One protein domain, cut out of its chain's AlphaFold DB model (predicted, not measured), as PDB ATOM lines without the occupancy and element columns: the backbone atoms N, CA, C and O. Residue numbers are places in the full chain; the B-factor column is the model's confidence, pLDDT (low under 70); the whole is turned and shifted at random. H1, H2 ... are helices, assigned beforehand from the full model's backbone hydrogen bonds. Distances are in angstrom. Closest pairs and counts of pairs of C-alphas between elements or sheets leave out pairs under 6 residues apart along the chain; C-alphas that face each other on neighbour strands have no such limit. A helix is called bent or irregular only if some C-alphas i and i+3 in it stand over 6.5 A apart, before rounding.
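What this domain is: This is residues 34 to 89 of the 89 residues of an uncharacterized protein of Blautia coccoides (UniProt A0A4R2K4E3). The longest helix, H3, forms one limb of a flat, open C; the short helix H1 packs on H2 at the other end of the domain, and the chain comes round from this pair to H3 through residues 55 to 60. After H3, the stretch of residues 74 to 89, which has no named element, runs back toward the side of H1 and then folds back on itself to the last residue. The printed part has 56 residues with three named helices, in the order H1, H2, H3 along the chain, and no named strand; the class is all helix. The whole is only just loose, close to compact, with a radius of gyration of the C-alphas of 12.3 A, and its C-alphas span 35 by 27 by 11 A along their three main axes.

Where its parts are: Start with the longest helix, H3, residues 61 to 73. Find C-alpha 61 at (-35.809, 18.977, -41.440); from there the helix runs 18.3 A to C-alpha 73 at (-53.288, 13.706, -43.245), and the x column shows most of that travel. Go back along the chain to H2, residues 45 to 54, which measures 14.2 A from first to last C-alpha. It begins at Glu 45, with C-alpha 45 at (-33.564, 39.954, -36.126), and ends at Glu 54, with x and y both falling on the way while z changes little between these two ends. Before it comes H1, residues 34 to 39, the short helix with which the printed part begins. Its first C-alpha, that of Pro 34, is at (-39.804, 32.288, -45.921), and its last belongs to Leu 39, 8.7 A away. After Cys 73, look for no further named element: residues 74 to 89 are a stretch of 16 residues without one.

How they stand to each other: Begin again at H3, which touches no helix. It is apart from H2, although the two follow each other in the chain, and it is apart from H1 too. Read back from Val 61 and you cross the link from H2, a short one of 6 residues. Beyond it, H2 and H1 touch, with 5 pairs of C-alphas within 8 A. Look at Val 35 in H1 and Met 48 in H2: their C-alphas are the closest of the two helices, 6.1 A apart. The centres of H1 and H2 are 9.8 A apart. Their lines stand at a steep tilt of 60 degrees, and they run opposite ways. The link between these two helices has 5 residues and is tight. In the backbone of H1, H2 and H3, every O i to N i+4 pair is within hydrogen-bond range. None of the three helices is bent or irregular.

The domain as a whole: The outline is flat. To see its greatest extent, take the two C-alphas farthest apart, those of Ser 42 and Cys 73, 35.8 A from each other. The first and last printed C-alphas, those of Pro 34 and Arg 89, are 21.4 A apart. The printed part runs from residue 34 to residue 89 without a cut, and residue 89 is the chain's last residue. No link between the helices is long. The long stretch is the one after H3, residues 74 to 89, whose C-alphas lie 7 to 17 A from the mean of all C-alphas. Turn last to the B-factor column, which holds pLDDT, the model's own confidence: the mean of the printed part is 87.1, and one residue, Arg 89, is under 70.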
ATOM      1  N   PRO A  34     -38.366  32.060 -46.029       82.06
ATOM      2  CA  PRO A  34     -39.804  32.288 -45.921       82.06
ATOM      3  C   PRO A  34     -40.129  33.348 -44.864       82.06
ATOM      4  O   PRO A  34     -41.108  34.071 -45.013       82.06
ATOM      5  N   VAL A  35     -39.292  33.516 -43.835       84.44
ATOM      6  CA  VAL A  35     -39.496  34.553 -42.822       84.44
ATOM      7  C   VAL A  35     -39.275  35.944 -43.396       84.44
ATOM      8  O   VAL A  35     -40.091  36.832 -43.156       84.44
ATOM      9  N   ARG A  36     -38.252  36.123 -44.238       83.56
ATOM     10  CA  ARG A  36     -38.044  37.387 -44.964       83.56
ATOM     11  C   ARG A  36     -39.148  37.658 -45.981       83.56
ATOM     12  O   ARG A  36     -39.488  38.814 -46.206       83.56
ATOM     13  N   GLN A  37     -39.735  36.619 -46.574       82.62
ATOM     14  CA  GLN A  37     -40.892  36.782 -47.462       82.62
ATOM     15  C   GLN A  37     -42.146  37.241 -46.709       82.62
ATOM     16  O   GLN A  37     -42.918  38.024 -47.255       82.62
ATOM     17  N   ILE A  38     -42.338  36.776 -45.471       83.81
ATOM     18  CA  ILE A  38     -43.512  37.106 -44.653       83.81
ATOM     19  C   ILE A  38     -43.370  38.478 -43.986       83.81
ATOM     20  O   ILE A  38     -44.310  39.267 -44.015       83.81
ATOM     21  N   LEU A  39     -42.224  38.759 -43.357       85.25
ATOM     22  CA  LEU A  39     -42.016  39.986 -42.579       85.25
ATOM     23  C   LEU A  39     -41.450  41.149 -43.410       85.25
ATOM     24  O   LEU A  39     -41.504  42.302 -42.983       85.25
ATOM     25  N   GLY A  40     -40.918  40.864 -44.600       80.31
ATOM     26  CA  GLY A  40     -40.235  41.842 -45.439       80.31
ATOM     27  C   GLY A  40     -38.816  42.169 -44.961       80.31
ATOM     28  O   GLY A  40     -38.335  41.690 -43.935       80.31
ATOM     29  N   ASN A  41     -38.126  43.020 -45.724       76.12
ATOM     30  CA  ASN A  41     -36.711  43.356 -45.502       76.12
ATOM     31  C   ASN A  41     -36.456  44.296 -44.306       76.12
ATOM     32  O   ASN A  41     -35.304  44.622 -44.039       76.12
ATOM     33  N   SER A  42     -37.503  44.769 -43.624       78.88
ATOM     34  CA  SER A  42     -37.409  45.757 -42.534       78.88
ATOM     35  C   SER A  42     -37.629  45.161 -41.140       78.88
ATOM     36  O   SER A  42     -37.674  45.910 -40.168       78.88
ATOM     37  N   ALA A  43     -37.804  43.843 -41.036       81.69
ATOM     38  CA  ALA A  43     -38.025  43.166 -39.764       81.69
ATOM     39  C   ALA A  43     -36.742  43.112 -38.928       81.69
ATOM     40  O   ALA A  43     -35.655  42.906 -39.473       81.69
ATOM     41  N   SER A  44     -36.864  43.275 -37.609       87.75
ATOM     42  CA  SER A  44     -35.722  43.080 -36.711       87.75
ATOM     43  C   SER A  44     -35.314  41.604 -36.655       87.75
ATOM     44  O   SER A  44     -36.131  40.712 -36.894       87.75
ATOM     45  N   GLU A  45     -34.055  41.331 -36.306       86.12
ATOM     46  CA  GLU A  45     -33.564  39.954 -36.126       86.12
ATOM     47  C   GLU A  45     -34.405  39.183 -35.092       86.12
ATOM     48  O   GLU A  45     -34.802  38.051 -35.354       86.12
ATOM     49  N   GLU A  46     -34.806  39.829 -33.990       88.56
ATOM     50  CA  GLU A  46     -35.703  39.234 -32.985       88.56
ATOM     51  C   GLU A  46     -37.067  38.837 -33.570       88.56
ATOM     52  O   GLU A  46     -37.589  37.761 -33.280       88.56
ATOM     53  N   GLN A  47     -37.653  39.680 -34.430       87.69
ATOM     54  CA  GLN A  47     -38.918  39.360 -35.096       87.69
ATOM     55  C   GLN A  47     -38.759  38.194 -36.073       87.69
ATOM     56  O   GLN A  47     -39.666  37.369 -36.202       87.69
ATOM     57  N   MET A  48     -37.614  38.108 -36.756       88.25
ATOM     58  CA  MET A  48     -37.327  36.995 -37.653       88.25
ATOM     59  C   MET A  48     -37.155  35.678 -36.891       88.25
ATOM     60  O   MET A  48     -37.721  34.668 -37.306       88.25
ATOM     61  N   GLU A  49     -36.423  35.666 -35.779       89.75
ATOM     62  CA  GLU A  49     -36.248  34.464 -34.956       89.75
ATOM     63  C   GLU A  49     -37.569  33.990 -34.354       89.75
ATOM     64  O   GLU A  49     -37.933  32.826 -34.536       89.75
ATOM     65  N   ALA A  50     -38.351  34.903 -33.767       89.94
ATOM     66  CA  ALA A  50     -39.676  34.584 -33.238       89.94
ATOM     67  C   ALA A  50     -40.591  33.982 -34.319       89.94
ATOM     68  O   ALA A  50     -41.327  33.025 -34.074       89.94
ATOM     69  N   LYS A  51     -40.516  34.496 -35.555       89.12
ATOM     70  CA  LYS A  51     -41.303  33.960 -36.671       89.12
ATOM     71  C   LYS A  51     -40.782  32.618 -37.182       89.12
ATOM     72  O   LYS A  51     -41.587  31.791 -37.611       89.12
ATOM     73  N   ARG A  52     -39.468  32.373 -37.145       89.62
ATOM     74  CA  ARG A  52     -38.897  31.053 -37.467       89.62
ATOM     75  C   ARG A  52     -39.386  29.999 -36.488       89.62
ATOM     76  O   ARG A  52     -39.791  28.931 -36.943       89.62
ATOM     77  N   GLU A  53     -39.397  30.322 -35.200       89.94
ATOM     78  CA  GLU A  53     -39.888  29.433 -34.147       89.94
ATOM     79  C   GLU A  53     -41.393  29.163 -34.293       89.94
ATOM     80  O   GLU A  53     -41.826  28.009 -34.272       89.94
ATOM     81  N   GLU A  54     -42.199  30.199 -34.565       87.69
ATOM     82  CA  GLU A  54     -43.642  30.053 -34.821       87.69
ATOM     83  C   GLU A  54     -43.924  29.110 -36.005       87.69
ATOM     84  O   GLU A  54     -44.837  28.285 -35.960       87.69
ATOM     85  N   LEU A  55     -43.126  29.211 -37.072       87.31
ATOM     86  CA  LEU A  55     -43.245  28.361 -38.258       87.31
ATOM     87  C   LEU A  55     -42.565  26.989 -38.093       87.31
ATOM     88  O   LEU A  55     -42.674  26.148 -38.989       87.31
ATOM     89  N   GLY A  56     -41.869  26.752 -36.976       88.38
ATOM     90  CA  GLY A  56     -41.107  25.534 -36.711       88.38
ATOM     91  C   GLY A  56     -39.915  25.329 -37.650       88.38
ATOM     92  O   GLY A  56     -39.499  24.187 -37.859       88.38
ATOM     93  N   LEU A  57     -39.405  26.403 -38.259       87.19
ATOM     94  CA  LEU A  57     -38.280  26.378 -39.203       87.19
ATOM     95  C   LEU A  57     -36.928  26.188 -38.502       87.19
ATOM     96  O   LEU A  57     -35.945  25.842 -39.152       87.19
ATOM     97  N   ASP A  58     -36.896  26.393 -37.188       89.81
ATOM     98  CA  ASP A  58     -35.793  26.114 -36.267       89.81
ATOM     99  C   ASP A  58     -35.584  24.604 -36.022       89.81
ATOM    100  O   ASP A  58     -34.507  24.170 -35.611       89.81
ATOM    101  N   LYS A  59     -36.599  23.776 -36.300       90.25
ATOM    102  CA  LYS A  59     -36.574  22.331 -36.024       90.25
ATOM    103  C   LYS A  59     -35.786  21.556 -37.085       90.25
ATOM    104  O   LYS A  59     -35.725  21.982 -38.239       90.25
ATOM    105  N   PRO A  60     -35.266  20.353 -36.771       92.25
ATOM    106  CA  PRO A  60     -34.645  19.489 -37.773       92.25
ATOM    107  C   PRO A  60     -35.582  19.210 -38.958       92.25
ATOM    108  O   PRO A  60     -36.773  18.969 -38.762       92.25
ATOM    109  N   VAL A  61     -35.042  19.162 -40.182       88.75
ATOM    110  CA  VAL A  61     -35.809  18.977 -41.440       88.75
ATOM    111  C   VAL A  61     -36.750  17.768 -41.377       88.75
ATOM    112  O   VAL A  61     -37.885  17.828 -41.846       88.75
ATOM    113  N   VAL A  62     -36.314  16.684 -40.732       90.62
ATOM    114  CA  VAL A  62     -37.130  15.477 -40.520       90.62
ATOM    115  C   VAL A  62     -38.370  15.777 -39.673       90.62
ATOM    116  O   VAL A  62     -39.465  15.338 -40.013       90.62
ATOM    117  N   VAL A  63     -38.226  16.560 -38.600       92.94
ATOM    118  CA  VAL A  63     -39.341  16.963 -37.729       92.94
ATOM    119  C   VAL A  63     -40.301  17.878 -38.489       92.94
ATOM    120  O   VAL A  63     -41.513  17.695 -38.401       92.94
ATOM    121  N   GLN A  64     -39.776  18.813 -39.286       91.69
ATOM    122  CA  GLN A  64     -40.604  19.678 -40.132       91.69
ATOM    123  C   GLN A  64     -41.427  18.860 -41.139       91.69
ATOM    124  O   GLN A  64     -42.626  19.095 -41.295       91.69
ATOM    125  N   TYR A  65     -40.812  17.860 -41.775       92.44
ATOM    126  CA  TYR A  65     -41.492  16.980 -42.719       92.44
ATOM    127  C   TYR A  65     -42.580  16.128 -42.050       92.44
ATOM    128  O   TYR A  65     -43.696  16.039 -42.560       92.44
ATOM    129  N   VAL A  66     -42.298  15.540 -40.883       93.69
ATOM    130  CA  VAL A  66     -43.283  14.745 -40.131       93.69
ATOM    131  C   VAL A  66     -44.475  15.602 -39.699       93.69
ATOM    132  O   VAL A  66     -45.621  15.169 -39.842       93.69
ATOM    133  N   ASN A  67     -44.231  16.827 -39.225       92.12
ATOM    134  CA  ASN A  67     -45.296  17.770 -38.884       92.12
ATOM    135  C   ASN A  67     -46.143  18.124 -40.114       92.12
ATOM    136  O   ASN A  67     -47.370  18.092 -40.032       92.12
ATOM    137  N   TYR A  68     -45.504  18.380 -41.261       91.94
ATOM    138  CA  TYR A  68     -46.194  18.656 -42.522       91.94
ATOM    139  C   TYR A  68     -47.094  17.490 -42.952       91.94
ATOM    140  O   TYR A  68     -48.281  17.690 -43.191       91.94
ATOM    141  N   ILE A  69     -46.570  16.260 -42.993       93.62
ATOM    142  CA  ILE A  69     -47.357  15.079 -43.379       93.62
ATOM    143  C   ILE A  69     -48.510  14.835 -42.399       93.62
ATOM    144  O   ILE A  69     -49.618  14.518 -42.825       93.62
ATOM    145  N   THR A  70     -48.282  15.036 -41.099       93.50
ATOM    146  CA  THR A  70     -49.330  14.896 -40.078       93.50
ATOM    147  C   THR A  70     -50.455  15.914 -40.282       93.50
ATOM    148  O   THR A  70     -51.625  15.549 -40.166       93.50
ATOM    149  N   GLY A  71     -50.118  17.164 -40.619       91.62
ATOM    150  CA  GLY A  71     -51.086  18.196 -40.994       91.62
ATOM    151  C   GLY A  71     -51.880  17.798 -42.236       91.62
ATOM    152  O   GLY A  71     -53.107  17.728 -42.184       91.62
ATOM    153  N   VAL A  72     -51.192  17.405 -43.312       91.50
ATOM    154  CA  VAL A  72     -51.825  17.003 -44.581       91.50
ATOM    155  C   VAL A  72     -52.781  15.825 -44.386       91.50
ATOM    156  O   VAL A  72     -53.895  15.841 -44.906       91.50
ATOM    157  N   CYS A  73     -52.407  14.826 -43.582       91.25
ATOM    158  CA  CYS A  73     -53.288  13.706 -43.245       91.25
ATOM    159  C   CYS A  73     -54.547  14.127 -42.466       91.25
ATOM    160  O   CYS A  73     -55.541  13.405 -42.492       91.25
ATOM    161  N   ARG A  74     -54.519  15.278 -41.784       92.25
ATOM    162  CA  ARG A  74     -55.673  15.892 -41.104       92.25
ATOM    163  C   ARG A  74     -56.424  16.897 -41.987       92.25
ATOM    164  O   ARG A  74     -57.395  17.483 -41.520       92.25
ATOM    165  N   GLY A  75     -55.999  17.086 -43.237       89.94
ATOM    166  CA  GLY A  75     -56.550  18.084 -44.158       89.94
ATOM    167  C   GLY A  75     -55.980  19.494 -43.978       89.94
ATOM    168  O   GLY A  75     -56.455  20.419 -44.630       89.94
ATOM    169  N   ASP A  76     -54.963  19.672 -43.133       90.19
ATOM    170  CA  ASP A  76     -54.281  20.946 -42.921       90.19
ATOM    171  C   ASP A  76     -53.028  21.037 -43.803       90.19
ATOM    172  O   ASP A  76     -51.997  20.417 -43.543       90.19
ATOM    173  N   PHE A  77     -53.121  21.830 -44.867       88.56
ATOM    174  CA  PHE A  77     -52.016  22.087 -45.795       88.56
ATOM    175  C   PHE A  77     -51.159  23.293 -45.376       88.56
ATOM    176  O   PHE A  77     -50.239  23.687 -46.096       88.56
ATOM    177  N   GLY A  78     -51.445  23.878 -44.213       87.56
ATOM    178  CA  GLY A  78     -50.787  25.063 -43.698       87.56
ATOM    179  C   GLY A  78     -51.232  26.349 -44.391       87.56
ATOM    180  O   GLY A  78     -52.228  26.406 -45.118       87.56
ATOM    181  N   LYS A  79     -50.466  27.414 -44.138       87.75
ATOM    182  CA  LYS A  79     -50.700  28.755 -44.683       87.75
ATOM    183  C   LYS A  79     -49.690  29.087 -45.774       87.75
ATOM    184  O   LYS A  79     -48.519  28.721 -45.696       87.75
ATOM    185  N   SER A  80     -50.140  29.838 -46.769       84.56
ATOM    186  CA  SER A  80     -49.293  30.437 -47.794       84.56
ATOM    187  C   SER A  80     -48.339  31.450 -47.166       84.56
ATOM    188  O   SER A  80     -48.777  32.391 -46.508       84.56
ATOM    189  N   TYR A  81     -47.036  31.323 -47.423       83.12
ATOM    190  CA  TYR A  81     -46.053  32.312 -46.961       83.12
ATOM    191  C   TYR A  81     -46.201  33.678 -47.644       83.12
ATOM    192  O   TYR A  81     -45.702  34.672 -47.134       83.12
ATOM    193  N   ARG A  82     -46.894  33.747 -48.787       80.50
ATOM    194  CA  ARG A  82     -47.085  34.993 -49.537       80.50
ATOM    195  C   ARG A  82     -48.336  35.760 -49.113       80.50
ATOM    196  O   ARG A  82     -48.328  36.982 -49.128       80.50
ATOM    197  N   THR A  83     -49.421  35.051 -48.808       82.31
ATOM    198  CA  THR A  83     -50.728  35.664 -48.498       82.31
ATOM    199  C   THR A  83     -51.138  35.496 -47.039       82.31
ATOM    200  O   THR A  83     -52.050  36.177 -46.592       82.31
ATOM    201  N   GLY A  84     -50.507  34.586 -46.292       82.06
ATOM    202  CA  GLY A  84     -50.896  34.240 -44.924       82.06
ATOM    203  C   GLY A  84     -52.194  33.428 -44.817       82.06
ATOM    204  O   GLY A  84     -52.577  33.041 -43.713       82.06
ATOM    205  N   GLU A  85     -52.867  33.144 -45.935       85.31
ATOM    206  CA  GLU A  85     -54.131  32.401 -45.972       85.31
ATOM    207  C   GLU A  85     -53.912  30.877 -45.982       85.31
ATOM    208  O   GLU A  85     -52.873  30.422 -46.474       85.31
ATOM    209  N   PRO A  86     -54.875  30.073 -45.483       86.44
ATOM    210  CA  PRO A  86     -54.856  28.620 -45.637       86.44
ATOM    211  C   PRO A  86     -54.728  28.197 -47.105       86.44
ATOM    212  O   PRO A  86     -55.374  28.771 -47.981       86.44
ATOM    213  N   VAL A  87     -53.897  27.188 -47.371       87.12
ATOM    214  CA  VAL A  87     -53.676  26.667 -48.732       87.12
ATOM    215  C   VAL A  87     -54.913  25.939 -49.258       87.12
ATOM    216  O   VAL A  87     -55.266  26.090 -50.426       87.12
ATOM    217  N   LEU A  88     -55.576  25.168 -48.395       83.19
ATOM    218  CA  LEU A  88     -56.874  24.570 -48.682       83.19
ATOM    219  C   LEU A  88     -57.947  25.359 -47.923       83.19
ATOM    220  O   LEU A  88     -57.806  25.570 -46.717       83.19
ATOM    221  N   ARG A  89     -58.979  25.811 -48.642       60.59
ATOM    222  CA  ARG A  89     -60.209  26.369 -48.062       60.59
ATOM    223  C   ARG A  89     -61.234  25.269 -47.836       60.59
ATOM    224  O   ARG A  89     -61.296  24.360 -48.693       60.59
TER     225      ARG A  89